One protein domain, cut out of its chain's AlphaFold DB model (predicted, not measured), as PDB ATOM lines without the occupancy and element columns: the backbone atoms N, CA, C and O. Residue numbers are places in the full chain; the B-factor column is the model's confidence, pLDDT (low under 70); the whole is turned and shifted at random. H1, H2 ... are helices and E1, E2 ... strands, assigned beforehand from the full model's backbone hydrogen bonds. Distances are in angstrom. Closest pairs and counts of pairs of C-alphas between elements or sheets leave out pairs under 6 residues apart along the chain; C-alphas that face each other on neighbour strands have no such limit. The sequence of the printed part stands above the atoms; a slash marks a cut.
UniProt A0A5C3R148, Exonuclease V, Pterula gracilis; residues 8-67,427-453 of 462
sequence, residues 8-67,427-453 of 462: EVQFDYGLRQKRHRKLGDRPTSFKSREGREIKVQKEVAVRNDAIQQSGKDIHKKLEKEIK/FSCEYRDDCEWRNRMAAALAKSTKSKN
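AT A GLANCE: This is residues 8 to 67 and 427 to 453 of the 462 residues of the protein "Exonuclease V" of Pterula gracilis (UniProt A0A5C3R148). Two long helices, H2 and H3, stick out as arms from a small body, with residues 50 to 67 and 439 to 453 standing free. The body holds a two-strand hairpin, E1 and E2, the short helix H1, whose residues 13 to 16 come near that hairpin, and the unnamed loop of residues 17 to 28. The printed part has 87 residues, with three named helices and two named strands in the order H1, E1, E2, H2, H3; the sheet E1 - E2 is antiparallel, and the class is mostly helix. It is only just loose, close to extended, with a radius of gyration of the C-alphas of 17.6 A, and it spans 63 by 28 by 20 A, the two arms making the length.

HOW THE PARTS SIT: E1, residues 29 to 31, and E2, residues 37 to 39, form an antiparallel hairpin, their directions 155 degrees apart. N 30 and O 38 are 3.1 A apart and N 38 and O 30 are 2.8 A apart, both within hydrogen-bond range. The C-alphas of Ser 29 and Lys 39 face each other at 4.4 A. H1, residues 8 to 16, has 2 pairs of C-alphas within 8 A of E1, the closest being those of Arg 16 and Phe 30, 6.5 A apart. H1 and E2 are only just apart, at 8.2 A. H3, residues 436 to 453, is close to H1 but not clearly touching it: the closest C-alphas, those of Val 9 and Trp 437, are 7.3 A apart. H1 and H3 run opposite ways at a shallow tilt of 32 degrees, only just short of steep. H2, residues 42 to 64, is apart from H1, from E1 and from H3. H3 is also apart from E1 and E2. In H1, H2 and H3 every O i to N i+4 pair is within hydrogen-bond range.

IN THESE COORDINATES: E1 runs 7.2 A from Ser 29 to Lys 31, and E2 runs 6.4 A from Glu 37 to Lys 39. H1 measures 12.3 A and begins at C-alpha 8 (25.124, 40.562, -14.675). H2 is the longest helix, 32.7 A from Lys 42 to C-alpha 64 at (28.707, 64.145, -38.331). H3 measures 25.8 A from Glu 436 to C-alpha 453 at (-0.706, 27.784, 1.442).

THE WHOLE: The C-alphas of Lys 67 and Asn 453, the two farthest apart, are 64.5 A apart. Without the stretches that stand free, the body of 54 residues spans 26 by 21 by 17 A. Residues 68 to 426 are not printed, and C-alphas 67 and 427 are 38.8 A apart across this cut, which lies in the link from H2 to H3. The link from H1 to E1 is long, with 12 residues; those from E1 to E2 and from E2 to H2 are tight. The mean pLDDT of the printed part is 85.3, and residues 63, 65 to 67 and 450 to 453 are under 70.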
ATOM      1  N   GLU A   8      23.757  41.078 -14.544       89.81
ATOM      2  CA  GLU A   8      25.124  40.562 -14.675       89.81
ATOM      3  C   GLU A   8      25.136  39.143 -15.230       89.81
ATOM      4  O   GLU A   8      26.014  38.793 -16.006       89.81
ATOM      5  N   VAL A   9      24.092  38.359 -14.947       91.75
ATOM      6  CA  VAL A   9      23.904  37.028 -15.542       91.75
ATOM      7  C   VAL A   9      23.784  37.121 -17.065       91.75
ATOM      8  O   VAL A   9      24.407  36.353 -17.788       91.75
ATOM      9  N   GLN A  10      23.019  38.091 -17.581       90.75
ATOM     10  CA  GLN A  10      22.936  38.324 -19.028       90.75
ATOM     11  C   GLN A  10      24.296  38.756 -19.592       90.75
ATOM     12  O   GLN A  10      24.650  38.390 -20.713       90.75
ATOM     13  N   PHE A  11      25.046  39.550 -18.829       88.94
ATOM     14  CA  PHE A  11      26.359  40.015 -19.238       88.94
ATOM     15  C   PHE A  11      27.376  38.862 -19.318       88.94
ATOM     16  O   PHE A  11      28.003  38.712 -20.366       88.94
ATOM     17  N   ASP A  12      27.474  38.015 -18.287       89.94
ATOM     18  CA  ASP A  12      28.289  36.784 -18.264       89.94
ATOM     19  C   ASP A  12      27.932  35.864 -19.438       89.94
ATOM     20  O   ASP A  12      28.800  35.455 -20.212       89.94
ATOM     21  N   TYR A  13      26.637  35.621 -19.652       92.62
ATOM     22  CA  TYR A  13      26.147  34.842 -20.786       92.62
ATOM     23  C   TYR A  13      26.596  35.427 -22.126       92.62
ATOM     24  O   TYR A  13      27.077  34.697 -22.990       92.62
ATOM     25  N   GLY A  14      26.524  36.749 -22.287       88.81
ATOM     26  CA  GLY A  14      27.027  37.426 -23.478       88.81
ATOM     27  C   GLY A  14      28.537  37.277 -23.668       88.81
ATOM     28  O   GLY A  14      28.987  37.100 -24.801       88.81
ATOM     29  N   LEU A  15      29.333  37.328 -22.597       87.94
ATOM     30  CA  LEU A  15      30.777  37.082 -22.684       87.94
ATOM     31  C   LEU A  15      31.058  35.661 -23.189       87.94
ATOM     32  O   LEU A  15      31.774  35.495 -24.176       87.94
ATOM     33  N   ARG A  16      30.409  34.654 -22.596       89.88
ATOM     34  CA  ARG A  16      30.525  33.237 -22.992       89.88
ATOM     35  C   ARG A  16      30.026  32.978 -24.413       89.88
ATOM     36  O   ARG A  16      30.610  32.180 -25.144       89.88
ATOM     37  N   GLN A  17      28.992  33.700 -24.841       91.88
ATOM     38  CA  GLN A  17      28.485  33.678 -26.212       91.88
ATOM     39  C   GLN A  17      29.333  34.515 -27.188       91.88
ATOM     40  O   GLN A  17      28.941  34.725 -28.336       91.88
ATOM     41  N   LYS A  18      30.496  35.021 -26.763       88.88
ATOM     42  CA  LYS A  18      31.405  35.814 -27.595       88.88
ATOM     43  C   LYS A  18      30.732  37.060 -28.179       88.88
ATOM     44  O   LYS A  18      30.867  37.344 -29.366       88.88
ATOM     45  N   ARG A  19      30.033  37.843 -27.344       85.81
ATOM     46  CA  ARG A  19      29.305  39.072 -27.740       85.81
ATOM     47  C   ARG A  19      30.124  40.103 -28.523       85.81
ATOM     48  O   ARG A  19      29.533  40.927 -29.210       85.81
ATOM     49  N   HIS A  20      31.453  40.064 -28.422       80.81
ATOM     50  CA  HIS A  20      32.354  40.894 -29.224       80.81
ATOM     51  C   HIS A  20      32.308  40.528 -30.718       80.81
ATOM     52  O   HIS A  20      32.554  41.373 -31.563       80.81
ATOM     53  N   ARG A  21      31.961  39.293 -31.088       86.00
ATOM     54  CA  ARG A  21      31.849  38.886 -32.496       86.00
ATOM     55  C   ARG A  21      30.570  39.425 -33.132       86.00
ATOM     56  O   ARG A  21      29.602  39.750 -32.436       86.00
ATOM     57  N   LYS A  22      30.529  39.475 -34.467       87.56
ATOM     58  CA  LYS A  22      29.298  39.765 -35.220       87.56
ATOM     59  C   LYS A  22      28.254  38.692 -34.930       87.56
ATOM     60  O   LYS A  22      28.608  37.542 -34.698       87.56
ATOM     61  N   LEU A  23      26.972  39.057 -34.961       87.06
ATOM     62  CA  LEU A  23      25.883  38.166 -34.549       87.06
ATOM     63  C   LEU A  23      25.895  36.805 -35.273       87.06
ATOM     64  O   LEU A  23      25.612  35.792 -34.642       87.06
ATOM     65  N   GLY A  24      26.259  36.776 -36.561       88.44
ATOM     66  CA  GLY A  24      26.355  35.541 -37.352       88.44
ATOM     67  C   GLY A  24      27.493  34.599 -36.941       88.44
ATOM     68  O   GLY A  24      27.366  33.393 -37.123       88.44
ATOM     69  N   ASP A  25      28.556  35.130 -36.333       90.06
ATOM     70  CA  ASP A  25      29.750  34.376 -35.924       90.06
ATOM     71  C   ASP A  25      29.689  33.932 -34.451       90.06
ATOM     72  O   ASP A  25      30.632  33.327 -33.924       90.06
ATOM     73  N   ARG A  26      28.602  34.275 -33.744       92.00
ATOM     74  CA  ARG A  26      28.393  33.897 -32.343       92.00
ATOM     75  C   ARG A  26      27.843  32.472 -32.253       92.00
ATOM     76  O   ARG A  26      26.949  32.110 -33.023       92.00
ATOM     77  N   PRO A  27      28.306  31.661 -31.286       93.12
ATOM     78  CA  PRO A  27      27.740  30.341 -31.053       93.12
ATOM     79  C   PRO A  27      26.250  30.429 -30.681       93.12
ATOM     80  O   PRO A  27      25.795  31.381 -30.040       93.12
ATOM     81  N   THR A  28      25.478  29.421 -31.093       94.19
ATOM     82  CA  THR A  28      24.024  29.358 -30.853       94.19
ATOM     83  C   THR A  28      23.663  28.790 -29.483       94.19
ATOM     84  O   THR A  28      22.525  28.937 -29.040       94.19
ATOM     85  N   SER A  29      24.619  28.144 -28.821       95.69
ATOM     86  CA  SER A  29      24.557  27.755 -27.416       95.69
ATOM     87  C   SER A  29      25.950  27.819 -26.791       95.69
ATOM     88  O   SER A  29      26.961  27.839 -27.495       95.69
ATOM     89  N   PHE A  30      26.013  27.893 -25.468       94.62
ATOM     90  CA  PHE A  30      27.260  27.854 -24.703       94.62
ATOM     91  C   PHE A  30      27.012  27.198 -23.341       94.62
ATOM     92  O   PHE A  30      25.864  27.019 -22.932       94.62
ATOM     93  N   LYS A  31      28.085  26.833 -22.632       94.81
ATOM     94  CA  LYS A  31      27.989  26.308 -21.264       94.81
ATOM     95  C   LYS A  31      28.108  27.433 -20.238       94.81
ATOM     96  O   LYS A  31      29.057  28.220 -20.288       94.81
ATOM     97  N   SER A  32      27.151  27.499 -19.317       92.06
ATOM     98  CA  SER A  32      27.196  28.386 -18.155       92.06
ATOM     99  C   SER A  32      28.309  27.979 -17.182       92.06
ATOM    100  O   SER A  32      28.921  26.915 -17.320       92.06
ATOM    101  N   ARG A  33      28.543  28.808 -16.157       85.81
ATOM    102  CA  ARG A  33      29.428  28.466 -15.031       85.81
ATOM    103  C   ARG A  33      28.967  27.206 -14.292       85.81
ATOM    104  O   ARG A  33      29.799  26.411 -13.878       85.81
ATOM    105  N   GLU A  34      27.656  26.994 -14.179       86.12
ATOM    106  CA  GLU A  34      27.072  25.814 -13.521       86.12
ATOM    107  C   GLU A  34      27.063  24.574 -14.451       86.12
ATOM    108  O   GLU A  34      26.528  23.522 -14.102       86.12
ATOM    109  N   GLY A  35      27.650  24.671 -15.655       88.56
ATOM    110  CA  GLY A  35      27.772  23.575 -16.620       88.56
ATOM    111  C   GLY A  35      26.516  23.306 -17.455       88.56
ATOM    112  O   GLY A  35      26.507  22.367 -18.257       88.56
ATOM    113  N   ARG A  36      25.469  24.124 -17.311       90.56
ATOM    114  CA  ARG A  36      24.229  24.012 -18.086       90.56
ATOM    115  C   ARG A  36      24.425  24.543 -19.500       90.56
ATOM    116  O   ARG A  36      25.086  25.557 -19.711       90.56
ATOM    117  N   GLU A  37      23.819  23.878 -20.477       95.56
ATOM    118  CA  GLU A  37      23.735  24.418 -21.831       95.56
ATOM    119  C   GLU A  37      22.684  25.537 -21.887       95.56
ATOM    120  O   GLU A  37      21.518  25.312 -21.568       95.56
ATOM    121  N   ILE A  38      23.102  26.735 -22.296       96.25
ATOM    122  CA  ILE A  38      22.231  27.891 -22.516       96.25
ATOM    123  C   ILE A  38      22.041  28.069 -24.020       96.25
ATOM    124  O   ILE A  38      23.007  28.358 -24.733       96.25
ATOM    125  N   LYS A  39      20.810  27.916 -24.519       96.50
ATOM    126  CA  LYS A  39      20.478  28.163 -25.926       96.50
ATOM    127  C   LYS A  39      20.064  29.608 -26.140       96.50
ATOM    128  O   LYS A  39      19.344  30.216 -25.348       96.50
ATOM    129  N   VAL A  40      20.527  30.156 -27.256       94.94
ATOM    130  CA  VAL A  40      20.291  31.548 -27.626       94.94
ATOM    131  C   VAL A  40      19.064  31.634 -28.520       94.94
ATOM    132  O   VAL A  40      19.000  31.009 -29.581       94.94
ATOM    133  N   GLN A  41      18.117  32.475 -28.123       94.44
ATOM    134  CA  GLN A  41      16.936  32.812 -28.904       94.44
ATOM    135  C   GLN A  41      17.324  33.721 -30.070       94.44
ATOM    136  O   GLN A  41      17.397  34.947 -29.926       94.44
ATOM    137  N   LYS A  42      17.583  33.121 -31.236       91.06
ATOM    138  CA  LYS A  42      18.107  33.808 -32.430       91.06
ATOM    139  C   LYS A  42      17.250  35.001 -32.844       91.06
ATOM    140  O   LYS A  42      17.781  36.074 -33.110       91.06
ATOM    141  N   GLU A  43      15.930  34.857 -32.844       91.81
ATOM    142  CA  GLU A  43      14.996  35.908 -33.260       91.81
ATOM    143  C   GLU A  43      15.023  37.101 -32.297       91.81
ATOM    144  O   GLU A  43      14.861  38.253 -32.706       91.81
ATOM    145  N   VAL A  44      15.228  36.836 -31.002       91.06
ATOM    146  CA  VAL A  44      15.378  37.882 -29.984       91.06
ATOM    147  C   VAL A  44      16.729  38.575 -30.145       91.06
ATOM    148  O   VAL A  44      16.766  39.802 -30.158       91.06
ATOM    149  N   ALA A  45      17.803  37.811 -30.359       88.81
ATOM    150  CA  ALA A  45      19.145  38.348 -30.562       88.81
ATOM    151  C   ALA A  45      19.228  39.246 -31.810       88.81
ATOM    152  O   ALA A  45      19.727  40.364 -31.715       88.81
ATOM    153  N   VAL A  46      18.653  38.824 -32.944       90.94
ATOM    154  CA  VAL A  46      18.562  39.634 -34.179       90.94
ATOM    155  C   VAL A  46      17.791  40.931 -33.937       90.94
ATOM    156  O   VAL A  46      18.219  42.005 -34.357       90.94
ATOM    157  N   ARG A  47      16.656  40.860 -33.229       89.69
ATOM    158  CA  ARG A  47      15.868  42.054 -32.897       89.69
ATOM    159  C   ARG A  47      16.657  43.023 -32.012       89.69
ATOM    160  O   ARG A  47      16.593  44.229 -32.246       89.69
ATOM    161  N   ASN A  48      17.352  42.513 -30.998       86.75
ATOM    162  CA  ASN A  48      18.142  43.316 -30.063       86.75
ATOM    163  C   ASN A  48      19.339  43.976 -30.764       86.75
ATOM    164  O   ASN A  48      19.571  45.166 -30.565       86.75
ATOM    165  N   ASP A  49      20.029  43.240 -31.637       86.44
ATOM    166  CA  ASP A  49      21.144  43.743 -32.446       86.44
ATOM    167  C   ASP A  49      20.694  44.881 -33.376       86.44
ATOM    168  O   ASP A  49      21.273  45.966 -33.356       86.44
ATOM    169  N   ALA A  50      19.562  44.709 -34.069       86.38
ATOM    170  CA  ALA A  50      18.978  45.761 -34.901       86.38
ATOM    171  C   ALA A  50      18.617  47.025 -34.097       86.38
ATOM    172  O   ALA A  50      18.841  48.142 -34.560       86.38
ATOM    173  N   ILE A  51      18.080  46.872 -32.877       83.12
ATOM    174  CA  ILE A  51      17.780  48.006 -31.982       83.12
ATOM    175  C   ILE A  51      19.058  48.748 -31.589       83.12
ATOM    176  O   ILE A  51      19.068  49.981 -31.581       83.12
ATOM    177  N   GLN A  52      20.112  48.006 -31.253       82.81
ATOM    178  CA  GLN A  52      21.391  48.579 -30.860       82.81
ATOM    179  C   GLN A  52      22.049  49.311 -32.031       82.81
ATOM    180  O   GLN A  52      22.553  50.418 -31.842       82.81
ATOM    181  N   GLN A  53      21.989  48.741 -33.236       81.88
ATOM    182  CA  GLN A  53      22.543  49.361 -34.433       81.88
ATOM    183  C   GLN A  53      21.812  50.658 -34.793       81.88
ATOM    184  O   GLN A  53      22.463  51.682 -34.961       81.88
ATOM    185  N   SER A  54      20.473  50.668 -34.777       80.00
ATOM    186  CA  SER A  54      19.708  51.907 -34.997       80.00
ATOM    187  C   SER A  54      20.030  52.994 -33.968       80.00
ATOM    188  O   SER A  54      19.991  54.177 -34.289       80.00
ATOM    189  N   GLY A  55      20.339  52.606 -32.725       78.94
ATOM    190  CA  GLY A  55      20.823  53.540 -31.713       78.94
ATOM    191  C   GLY A  55      22.163  54.155 -32.111       78.94
ATOM    192  O   GLY A  55      22.276  55.375 -32.149       78.94
ATOM    193  N   LYS A  56      23.145  53.323 -32.478       78.50
ATOM    194  CA  LYS A  56      24.473  53.775 -32.926       78.50
ATOM    195  C   LYS A  56      24.406  54.698 -34.141       78.50
ATOM    196  O   LYS A  56      25.123  55.690 -34.182       78.50
ATOM    197  N   ASP A  57      23.529  54.407 -35.098       81.38
ATOM    198  CA  ASP A  57      23.391  55.214 -36.313       81.38
ATOM    199  C   ASP A  57      22.913  56.647 -36.005       81.38
ATOM    200  O   ASP A  57      23.329  57.593 -36.672       81.38
ATOM    201  N   ILE A  58      22.082  56.834 -34.968       80.81
ATOM    202  CA  ILE A  58      21.638  58.165 -34.518       80.81
ATOM    203  C   ILE A  58      22.800  58.949 -33.900       80.81
ATOM    204  O   ILE A  58      22.982  60.110 -34.258       80.81
ATOM    205  N   HIS A  59      23.604  58.326 -33.029       76.88
ATOM    206  CA  HIS A  59      24.799  58.974 -32.465       76.88
ATOM    207  C   HIS A  59      25.797  59.341 -33.566       76.88
ATOM    208  O   HIS A  59      26.239  60.481 -33.638       76.88
ATOM    209  N   LYS A  60      26.038  58.426 -34.514       79.88
ATOM    210  CA  LYS A  60      26.904  58.686 -35.672       79.88
ATOM    211  C   LYS A  60      26.402  59.853 -36.528       79.88
ATOM    212  O   LYS A  60      27.203  60.596 -37.085       79.88
ATOM    213  N   LYS A  61      25.082  60.029 -36.663       81.25
ATOM    214  CA  LYS A  61      24.510  61.183 -37.373       81.25
ATOM    215  C   LYS A  61      24.752  62.488 -36.604       81.25
ATOM    216  O   LYS A  61      25.199  63.450 -37.213       81.25
ATOM    217  N   LEU A  62      24.495  62.496 -35.296       77.69
ATOM    218  CA  LEU A  62      24.734  63.651 -34.421       77.69
ATOM    219  C   LEU A  62      26.215  64.048 -34.360       77.69
ATOM    220  O   LEU A  62      26.527  65.227 -34.223       77.69
ATOM    221  N   GLU A  63      27.120  63.079 -34.475       69.62
ATOM    222  CA  GLU A  63      28.562  63.311 -34.560       69.62
ATOM    223  C   GLU A  63      28.946  64.036 -35.862       69.62
ATOM    224  O   GLU A  63      29.648  65.047 -35.829       69.62
ATOM    225  N   LYS A  64      28.433  63.562 -37.005       72.62
ATOM    226  CA  LYS A  64      28.707  64.145 -38.331       72.62
ATOM    227  C   LYS A  64      28.205  65.576 -38.508       72.62
ATOM    228  O   LYS A  64      28.663  66.267 -39.408       72.62
ATOM    229  N   GLU A  65      27.253  66.019 -37.689       68.81
ATOM    230  CA  GLU A  65      26.761  67.403 -37.721       68.81
ATOM    231  C   GLU A  65      27.816  68.414 -37.243       68.81
ATOM    232  O   GLU A  65      27.727  69.584 -37.602       68.81
ATOM    233  N   ILE A  66      28.813  67.976 -36.464       64.69
ATOM    234  CA  ILE A  66      29.882  68.835 -35.923       64.69
ATOM    235  C   ILE A  66      31.221  68.549 -36.612       64.69
ATOM    236  O   ILE A  66      31.985  69.470 -36.880       64.69
ATOM    237  N   LYS A  67      31.506  67.277 -36.916       62.41
ATOM    238  CA  LYS A  67      32.759  66.835 -37.547       62.41
ATOM    239  C   LYS A  67      32.538  66.608 -39.041       62.41
ATOM    240  O   LYS A  67      32.028  65.559 -39.430       62.41
ATOM    241  N   PHE A 427      11.862  39.247 -20.602       86.31
ATOM    242  CA  PHE A 427      11.066  38.835 -21.768       86.31
ATOM    243  C   PHE A 427      11.721  39.211 -23.102       86.31
ATOM    244  O   PHE A 427      11.477  38.541 -24.106       86.31
ATOM    245  N   SER A 428      12.584  40.230 -23.103       86.56
ATOM    246  CA  SER A 428      13.400  40.643 -24.250       86.56
ATOM    247  C   SER A 428      14.827  40.085 -24.222       86.56
ATOM    248  O   SER A 428      15.628  40.459 -25.069       86.56
ATOM    249  N   CYS A 429      15.164  39.227 -23.256       90.69
ATOM    250  CA  CYS A 429      16.493  38.627 -23.146       90.69
ATOM    251  C   CYS A 429      16.627  37.429 -24.096       90.69
ATOM    252  O   CYS A 429      15.785  36.528 -24.085       90.69
ATOM    253  N   GLU A 430      17.699  37.388 -24.886       92.81
ATOM    254  CA  GLU A 430      17.989  36.278 -25.798       92.81
ATOM    255  C   GLU A 430      18.342  34.957 -25.089       92.81
ATOM    256  O   GLU A 430      18.262  33.904 -25.709       92.81
ATOM    257  N   TYR A 431      18.647  34.977 -23.789       94.44
ATOM    258  CA  TYR A 431      18.966  33.777 -22.992       94.44
ATOM    259  C   TYR A 431      17.800  33.297 -22.111       94.44
ATOM    260  O   TYR A 431      17.980  32.459 -21.231       94.44
ATOM    261  N   ARG A 432      16.607  33.888 -22.255       92.31
ATOM    262  CA  ARG A 432      15.528  33.809 -21.249       92.31
ATOM    263  C   ARG A 432      14.982  32.404 -20.963       92.31
ATOM    264  O   ARG A 432      14.418  32.224 -19.882       92.31
ATOM    265  N   ASP A 433      15.085  31.479 -21.915       92.38
ATOM    266  CA  ASP A 433      14.472  30.147 -21.830       92.38
ATOM    267  C   ASP A 433      15.296  29.221 -20.923       92.38
ATOM    268  O   ASP A 433      14.739  28.602 -20.021       92.38
ATOM    269  N   ASP A 434      16.623  29.227 -21.077       93.69
ATOM    270  CA  ASP A 434      17.532  28.373 -20.297       93.69
ATOM    271  C   ASP A 434      18.189  29.097 -19.106       93.69
ATOM    272  O   ASP A 434      18.928  28.488 -18.333       93.69
ATOM    273  N   CYS A 435      17.898  30.390 -18.911       93.25
ATOM    274  CA  CYS A 435      18.514  31.222 -17.876       93.25
ATOM    275  C   CYS A 435      18.352  30.646 -16.459       93.25
ATOM    276  O   CYS A 435      17.250  30.529 -15.911       93.25
ATOM    277  N   GLU A 436      19.480  30.360 -15.819       92.50
ATOM    278  CA  GLU A 436      19.543  29.710 -14.506       92.50
ATOM    279  C   GLU A 436      18.976  30.595 -13.404       92.50
ATOM    280  O   GLU A 436      18.206  30.128 -12.565       92.50
ATOM    281  N   TRP A 437      19.270  31.894 -13.453       91.38
ATOM    282  CA  TRP A 437      18.722  32.853 -12.504       91.38
ATOM    283  C   TRP A 437      17.186  32.884 -12.545       91.38
ATOM    284  O   TRP A 437      16.540  32.825 -11.499       91.38
ATOM    285  N   ARG A 438      16.575  32.876 -13.741       90.81
ATOM    286  CA  ARG A 438      15.105  32.817 -13.884       90.81
ATOM    287  C   ARG A 438      14.541  31.533 -13.283       90.81
ATOM    288  O   ARG A 438      13.531  31.587 -12.581       90.81
ATOM    289  N   ASN A 439      15.215  30.409 -13.510       90.44
ATOM    290  CA  ASN A 439      14.824  29.112 -12.966       90.44
ATOM    291  C   ASN A 439      14.905  29.082 -11.430       90.44
ATOM    292  O   ASN A 439      13.955  28.645 -10.774       90.44
ATOM    293  N   ARG A 440      15.987  29.612 -10.840       89.50
ATOM    294  CA  ARG A 440      16.145  29.741  -9.380       89.50
ATOM    295  C   ARG A 440      15.057  30.621  -8.768       89.50
ATOM    296  O   ARG A 440      14.427  30.221  -7.789       89.50
ATOM    297  N   MET A 441      14.781  31.777  -9.371       86.75
ATOM    298  CA  MET A 441      13.745  32.694  -8.890       86.75
ATOM    299  C   MET A 441      12.339  32.095  -8.987       86.75
ATOM    300  O   MET A 441      11.562  32.202  -8.040       86.75
ATOM    301  N   ALA A 442      12.017  31.413 -10.090       85.94
ATOM    302  CA  ALA A 442      10.742  30.717 -10.245       85.94
ATOM    303  C   ALA A 442      10.560  29.619  -9.181       85.94
ATOM    304  O   ALA A 442       9.497  29.520  -8.564       85.94
ATOM    305  N   ALA A 443      11.611  28.839  -8.906       86.19
ATOM    306  CA  ALA A 443      11.591  27.815  -7.865       86.19
ATOM    307  C   ALA A 443      11.421  28.411  -6.455       86.19
ATOM    308  O   ALA A 443      10.654  27.876  -5.652       86.19
ATOM    309  N   ALA A 444      12.096  29.525  -6.149       83.56
ATOM    310  CA  ALA A 444      11.970  30.221  -4.868       83.56
ATOM    311  C   ALA A 444      10.546  30.762  -4.643       83.56
ATOM    312  O   ALA A 444       9.968  30.559  -3.573       83.56
ATOM    313  N   LEU A 445       9.944  31.374  -5.669       79.94
ATOM    314  CA  LEU A 445       8.559  31.849  -5.617       79.94
ATOM    315  C   LEU A 445       7.572  30.693  -5.423       79.94
ATOM    316  O   LEU A 445       6.714  30.769  -4.547       79.94
ATOM    317  N   ALA A 446       7.736  29.589  -6.160       80.62
ATOM    318  CA  ALA A 446       6.889  28.406  -6.009       80.62
ATOM    319  C   ALA A 446       6.963  27.804  -4.592       80.62
ATOM    320  O   ALA A 446       5.943  27.373  -4.048       80.62
ATOM    321  N   LYS A 447       8.151  27.801  -3.967       76.25
ATOM    322  CA  LYS A 447       8.331  27.384  -2.565       76.25
ATOM    323  C   LYS A 447       7.642  28.344  -1.590       76.25
ATOM    324  O   LYS A 447       6.962  27.879  -0.680       76.25
ATOM    325  N   SER A 448       7.749  29.659  -1.803       72.19
ATOM    326  CA  SER A 448       7.076  30.665  -0.966       72.19
ATOM    327  C   SER A 448       5.548  30.556  -1.037       72.19
ATOM    328  O   SER A 448       4.887  30.578  -0.002       72.19
ATOM    329  N   THR A 449       4.973  30.347  -2.225       70.75
ATOM    330  CA  THR A 449       3.524  30.143  -2.390       70.75
ATOM    331  C   THR A 449       3.048  28.852  -1.722       70.75
ATOM    332  O   THR A 449       2.009  28.852  -1.069       70.75
ATOM    333  N   LYS A 450       3.823  27.761  -1.817       66.44
ATOM    334  CA  LYS A 450       3.519  26.511  -1.100       66.44
ATOM    335  C   LYS A 450       3.582  26.684   0.418       66.44
ATOM    336  O   LYS A 450       2.702  26.181   1.100       66.44
ATOM    337  N   SER A 451       4.559  27.433   0.933       59.72
ATOM    338  CA  SER A 451       4.664  27.736   2.367       59.72
ATOM    339  C   SER A 451       3.501  28.600   2.861       59.72
ATOM    340  O   SER A 451       2.952  28.317   3.917       59.72
ATOM    341  N   LYS A 452       3.068  29.604   2.083       57.06
ATOM    342  CA  LYS A 452       1.897  30.439   2.411       57.06
ATOM    343  C   LYS A 452       0.576  29.666   2.369       57.06
ATOM    344  O   LYS A 452      -0.323  29.967   3.141       57.06
ATOM    345  N   ASN A 453       0.464  28.664   1.497       56.19
ATOM    346  CA  ASN A 453      -0.706  27.784   1.442       56.19
ATOM    347  C   ASN A 453      -0.679  26.678   2.515       56.19
ATOM    348  O   ASN A 453      -1.728  26.123   2.828       56.19
TER     349      ASN A 453